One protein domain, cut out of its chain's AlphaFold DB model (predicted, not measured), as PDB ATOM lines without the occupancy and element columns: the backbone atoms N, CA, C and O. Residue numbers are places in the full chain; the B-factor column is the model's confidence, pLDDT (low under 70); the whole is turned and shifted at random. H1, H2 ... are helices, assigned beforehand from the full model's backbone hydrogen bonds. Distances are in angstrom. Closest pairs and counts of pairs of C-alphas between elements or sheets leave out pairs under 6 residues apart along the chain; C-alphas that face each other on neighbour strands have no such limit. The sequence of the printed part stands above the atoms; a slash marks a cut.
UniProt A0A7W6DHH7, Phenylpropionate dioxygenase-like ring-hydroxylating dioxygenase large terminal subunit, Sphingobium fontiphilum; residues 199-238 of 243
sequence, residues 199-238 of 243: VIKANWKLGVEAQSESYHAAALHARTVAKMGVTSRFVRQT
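What this domain is: This is residues 199 to 238 of the 243 residues of the protein "Phenylpropionate dioxygenase-like ring-hydroxylating dioxygenase large terminal subunit" of Sphingobium fontiphilum (UniProt A0A7W6DHH7). This is an open, winding chain with few contacts: residues 199 to 212, with H1 among them, stick out as a free arm, and beyond the arm H2 and H3 meet at a corner, with H4 further along the chain past H3. The printed part has 40 residues, with four named helices in the order H1, H2, H3, H4 and no named strand. The class is all helix, though the helices hold 18 of the 40 residues, under half. The whole is loose, with a radius of gyration of the C-alphas of 11.7 A, and flat, with spans of 33 by 23 by 11 A.

How they stand to each other: H1, residues 204 to 209, is the longest helix and touches no helix. It belongs to the stretch that stands free, residues 199 to 212. H2, residues 217 to 220, is apart from H1. H3, residues 225 to 228, touches H2 only at the corner by their link, with 4 pairs of C-alphas within 8 A. The closest C-alphas of H2 and H3 are those of Ala 218 and Ala 226, 5.3 A apart, and the two helices are 8.8 A from centre to centre. H4, residues 232 to 235, touches no helix; it is apart from H1 and from H3, and only just apart from H2, their closest C-alphas being 8.4 A from each other. H1 and H3 are apart as well. In H1 every O i to N i+4 pair is within hydrogen-bond range, while H2, H3 and H4, with four residues each, are too short for such a pair; their single O i to N i+3 pair is within range in H3 but not in H2 or H4.

Where its parts are: H1 begins at C-alpha 204 at (-33.994, -49.224, 237.281) and measures 8.9 A from first to last C-alpha. H2, Ala 217 to Leu 220, begins at C-alpha 217 at (-32.545, -30.647, 232.699). H3 runs from Val 225 to Met 228. H4, from Ser 232, ends at C-alpha 235 at (-27.618, -31.573, 221.215).

The domain as a whole: The two C-alphas farthest apart are those of Val 199 and Gln 237, at 35.9 A. The printed part runs from 199 to 238 and has no cut. The links from H2 to H3 and from H3 to H4 are tight, with 4 and 3 residues; the link from H1 to H2 is short, with 7, and no link is long. The mean pLDDT of the printed part is 76.2; residues 229 to 238 are under 70, and the mean of H4 is 45 against 91 for H1.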
ATOM      1  N   VAL A 199     -30.600 -46.040 247.880       92.06
ATOM      2  CA  VAL A 199     -31.761 -46.846 247.498       92.06
ATOM      3  C   VAL A 199     -32.831 -45.913 246.951       92.06
ATOM      4  O   VAL A 199     -33.403 -45.110 247.687       92.06
ATOM      5  N   ILE A 200     -33.123 -46.047 245.661       92.81
ATOM      6  CA  ILE A 200     -34.179 -45.298 244.981       92.81
ATOM      7  C   ILE A 200     -35.375 -46.232 244.795       92.81
ATOM      8  O   ILE A 200     -35.245 -47.310 244.221       92.81
ATOM      9  N   LYS A 201     -36.552 -45.825 245.283       94.50
ATOM     10  CA  LYS A 201     -37.807 -46.582 245.133       94.50
ATOM     11  C   LYS A 201     -38.417 -46.363 243.743       94.50
ATOM     12  O   LYS A 201     -39.514 -45.828 243.626       94.50
ATOM     13  N   ALA A 202     -37.681 -46.737 242.702       93.19
ATOM     14  CA  ALA A 202     -38.086 -46.609 241.305       93.19
ATOM     15  C   ALA A 202     -37.625 -47.828 240.495       93.19
ATOM     16  O   ALA A 202     -36.752 -48.581 240.930       93.19
ATOM     17  N   ASN A 203     -38.204 -48.015 239.308       94.31
ATOM     18  CA  ASN A 203     -37.686 -48.984 238.347       94.31
ATOM     19  C   ASN A 203     -36.290 -48.546 237.872       94.31
ATOM     20  O   ASN A 203     -36.061 -47.358 237.649       94.31
ATOM     21  N   TRP A 204     -35.373 -49.499 237.694       92.38
ATOM     22  CA  TRP A 204     -33.994 -49.224 237.281       92.38
ATOM     23  C   TRP A 204     -33.916 -48.502 235.927       92.38
ATOM     24  O   TRP A 204     -33.076 -47.617 235.766       92.38
ATOM     25  N   LYS A 205     -34.835 -48.809 234.998       92.44
ATOM     26  CA  LYS A 205     -34.878 -48.199 233.663       92.44
ATOM     27  C   LYS A 205     -35.094 -46.694 233.716       92.44
ATOM     28  O   LYS A 205     -34.376 -45.978 233.041       92.44
ATOM     29  N   LEU A 206     -35.963 -46.199 234.603       92.12
ATOM     30  CA  LEU A 206     -36.174 -44.753 234.782       92.12
ATOM     31  C   LEU A 206     -34.885 -44.025 235.187       92.12
ATOM     32  O   LEU A 206     -34.674 -42.877 234.810       92.12
ATOM     33  N   GLY A 207     -34.025 -44.690 235.965       90.06
ATOM     34  CA  GLY A 207     -32.724 -44.147 236.344       90.06
ATOM     35  C   GLY A 207     -31.761 -44.057 235.163       90.06
ATOM     36  O   GLY A 207     -31.047 -43.067 235.049       90.06
ATOM     37  N   VAL A 208     -31.762 -45.064 234.286       89.62
ATOM     38  CA  VAL A 208     -30.913 -45.108 233.084       89.62
ATOM     39  C   VAL A 208     -31.422 -44.142 232.015       89.62
ATOM     40  O   VAL A 208     -30.657 -43.318 231.529       89.62
ATOM     41  N   GLU A 209     -32.717 -44.184 231.704       88.50
ATOM     42  CA  GLU A 209     -33.365 -43.357 230.680       88.50
ATOM     43  C   GLU A 209     -33.173 -41.862 230.949       88.50
ATOM     44  O   GLU A 209     -32.841 -41.116 230.031       88.50
ATOM     45  N   ALA A 210     -33.274 -41.429 232.211       88.12
ATOM     46  CA  ALA A 210     -33.026 -40.039 232.593       88.12
ATOM     47  C   ALA A 210     -31.575 -39.580 232.346       88.12
ATOM     48  O   ALA A 210     -31.320 -38.382 232.300       88.12
ATOM     49  N   GLN A 211     -30.607 -40.495 232.207       85.56
ATOM     50  CA  GLN A 211     -29.224 -40.161 231.825       85.56
ATOM     51  C   GLN A 211     -29.000 -40.217 230.308       85.56
ATOM     52  O   GLN A 211     -27.973 -39.750 229.820       85.56
ATOM     53  N   SER A 212     -29.950 -40.772 229.557       83.12
ATOM     54  CA  SER A 212     -29.903 -40.864 228.095       83.12
ATOM     55  C   SER A 212     -30.537 -39.657 227.396       83.12
ATOM     56  O   SER A 212     -30.562 -39.600 226.168       83.12
ATOM     57  N   GLU A 213     -31.035 -38.669 228.145       81.88
ATOM     58  CA  GLU A 213     -31.613 -37.441 227.600       81.88
ATOM     59  C   GLU A 213     -31.267 -36.191 228.424       81.88
ATOM     60  O   GLU A 213     -30.774 -36.258 229.546       81.88
ATOM     61  N   SER A 214     -31.492 -35.015 227.828       79.81
ATOM     62  CA  SER A 214     -31.244 -33.699 228.447       79.81
ATOM     63  C   SER A 214     -32.492 -32.813 228.510       79.81
ATOM     64  O   SER A 214     -32.426 -31.645 228.902       79.81
ATOM     65  N   TYR A 215     -33.641 -33.343 228.102       81.62
ATOM     66  CA  TYR A 215     -34.912 -32.637 228.047       81.62
ATOM     67  C   TYR A 215     -35.387 -32.218 229.442       81.62
ATOM     68  O   TYR A 215     -35.819 -31.076 229.623       81.62
ATOM     69  N   HIS A 216     -35.232 -33.082 230.452       86.56
ATOM     70  CA  HIS A 216     -35.647 -32.766 231.824       86.56
ATOM     71  C   HIS A 216     -34.768 -31.697 232.498       86.56
ATOM     72  O   HIS A 216     -35.217 -31.049 233.450       86.56
ATOM     73  N   ALA A 217     -33.535 -31.483 232.020       86.56
ATOM     74  CA  ALA A 217     -32.545 -30.647 232.699       86.56
ATOM     75  C   ALA A 217     -33.014 -29.194 232.869       86.56
ATOM     76  O   ALA A 217     -32.835 -28.604 233.936       86.56
ATOM     77  N   ALA A 218     -33.692 -28.630 231.866       83.44
ATOM     78  CA  ALA A 218     -34.197 -27.259 231.933       83.44
ATOM     79  C   ALA A 218     -35.215 -27.051 233.070       83.44
ATOM     80  O   ALA A 218     -35.242 -25.981 233.678       83.44
ATOM     81  N   ALA A 219     -36.030 -28.066 233.372       87.56
ATOM     82  CA  ALA A 219     -37.051 -28.002 234.413       87.56
ATOM     83  C   ALA A 219     -36.523 -28.501 235.768       87.56
ATOM     84  O   ALA A 219     -36.489 -27.745 236.740       87.56
ATOM     85  N   LEU A 220     -36.075 -29.758 235.839       88.12
ATOM     86  CA  LEU A 220     -35.685 -30.418 237.090       88.12
ATOM     87  C   LEU A 220     -34.391 -29.839 237.677       88.12
ATOM     88  O   LEU A 220     -34.230 -29.768 238.895       88.12
ATOM     89  N   HIS A 221     -33.484 -29.373 236.816       89.19
ATOM     90  CA  HIS A 221     -32.199 -28.799 237.207       89.19
ATOM     91  C   HIS A 221     -32.135 -27.275 237.040       89.19
ATOM     92  O   HIS A 221     -31.042 -26.703 237.022       89.19
ATOM     93  N   ALA A 222     -33.287 -26.590 237.007       86.88
ATOM     94  CA  ALA A 222     -33.382 -25.131 236.863       86.88
ATOM     95  C   ALA A 222     -32.536 -24.348 237.890       86.88
ATOM     96  O   ALA A 222     -32.069 -23.238 237.627       86.88
ATOM     97  N   ARG A 223     -32.330 -24.927 239.080       89.12
ATOM     98  CA  ARG A 223     -31.550 -24.326 240.175       89.12
ATOM     99  C   ARG A 223     -30.119 -24.859 240.292       89.12
ATOM    100  O   ARG A 223     -29.376 -24.343 241.120       89.12
ATOM    101  N   THR A 224     -29.738 -25.852 239.492       88.06
ATOM    102  CA  THR A 224     -28.418 -26.495 239.533       88.06
ATOM    103  C   THR A 224     -27.725 -26.391 238.170       88.06
ATOM    104  O   THR A 224     -27.198 -25.330 237.838       88.06
ATOM    105  N   VAL A 225     -27.731 -27.458 237.370       79.00
ATOM    106  CA  VAL A 225     -26.901 -27.596 236.161       79.00
ATOM    107  C   VAL A 225     -27.491 -26.935 234.916       79.00
ATOM    108  O   VAL A 225     -26.757 -26.703 233.961       79.00
ATOM    109  N   ALA A 226     -28.771 -26.537 234.916       75.25
ATOM    110  CA  ALA A 226     -29.389 -25.887 233.751       75.25
ATOM    111  C   ALA A 226     -28.656 -24.599 233.324       75.25
ATOM    112  O   ALA A 226     -28.623 -24.248 232.147       75.25
ATOM    113  N   LYS A 227     -28.014 -23.911 234.278       73.31
ATOM    114  CA  LYS A 227     -27.226 -22.695 234.025       73.31
ATOM    115  C   LYS A 227     -25.885 -22.960 233.324       73.31
ATOM    116  O   LYS A 227     -25.263 -22.007 232.872       73.31
ATOM    117  N   MET A 228     -25.454 -24.219 233.210       70.00
ATOM    118  CA  MET A 228     -24.209 -24.624 232.539       70.00
ATOM    119  C   MET A 228     -24.387 -24.871 231.029       70.00
ATOM    120  O   MET A 228     -23.489 -25.400 230.386       70.00
ATOM    121  N   GLY A 229     -25.538 -24.513 230.446       60.56
ATOM    122  CA  GLY A 229     -25.785 -24.661 229.005       60.56
ATOM    123  C   GLY A 229     -26.302 -26.039 228.577       60.56
ATOM    124  O   GLY A 229     -26.484 -26.269 227.382       60.56
ATOM    125  N   VAL A 230     -26.613 -26.923 229.535       55.75
ATOM    126  CA  VAL A 230     -27.245 -28.234 229.305       55.75
ATOM    127  C   VAL A 230     -28.708 -28.021 228.905       55.75
ATOM    128  O   VAL A 230     -29.626 -28.085 229.719       55.75
ATOM    129  N   THR A 231     -28.928 -27.674 227.643       52.38
ATOM    130  CA  THR A 231     -30.261 -27.568 227.045       52.38
ATOM    131  C   THR A 231     -30.326 -28.477 225.829       52.38
ATOM    132  O   THR A 231     -29.330 -28.660 225.130       52.38
ATOM    133  N   SER A 232     -31.515 -28.986 225.508       50.28
ATOM    134  CA  SER A 232     -31.759 -29.785 224.298       50.28
ATOM    135  C   SER A 232     -31.368 -29.074 222.988       50.28
ATOM    136  O   SER A 232     -31.235 -29.710 221.944       50.28
ATOM    137  N   ARG A 233     -31.129 -27.751 223.024       46.22
ATOM    138  CA  ARG A 233     -30.569 -26.974 221.909       46.22
ATOM    139  C   ARG A 233     -29.083 -27.239 221.647       46.22
ATOM    140  O   ARG A 233     -28.672 -27.081 220.504       46.22
ATOM    141  N   PHE A 234     -28.307 -27.658 222.646       40.88
ATOM    142  CA  PHE A 234     -26.886 -27.988 222.480       40.88
ATOM    143  C   PHE A 234     -26.700 -29.314 221.721       40.88
ATOM    144  O   PHE A 234     -25.837 -29.417 220.856       40.88
ATOM    145  N   VAL A 235     -27.604 -30.281 221.934       41.34
ATOM    146  CA  VAL A 235     -27.618 -31.573 221.215       41.34
ATOM    147  C   VAL A 235     -27.901 -31.400 219.712       41.34
ATOM    148  O   VAL A 235     -27.429 -32.192 218.901       41.34
ATOM    149  N   ARG A 236     -28.595 -30.322 219.307       35.41
ATOM    150  CA  ARG A 236     -28.780 -29.979 217.883       35.41
ATOM    151  C   ARG A 236     -27.520 -29.437 217.198       35.41
ATOM    152  O   ARG A 236     -27.512 -29.384 215.975       35.41
ATOM    153  N   GLN A 237     -26.497 -28.996 217.935       34.72
ATOM    154  CA  GLN A 237     -25.275 -28.437 217.333       34.72
ATOM    155  C   GLN A 237     -24.137 -29.451 217.188       34.72
ATOM    156  O   GLN A 237     -23.253 -29.232 216.368       34.72
ATOM    157  N   THR A 238     -24.162 -30.572 217.915       34.03
ATOM    158  CA  THR A 238     -23.148 -31.636 217.795       34.03
ATOM    159  C   THR A 238     -23.533 -32.762 216.842       34.03
ATOM    160  O   THR A 238     -22.712 -33.635 216.581       34.03
TER     161      THR A 238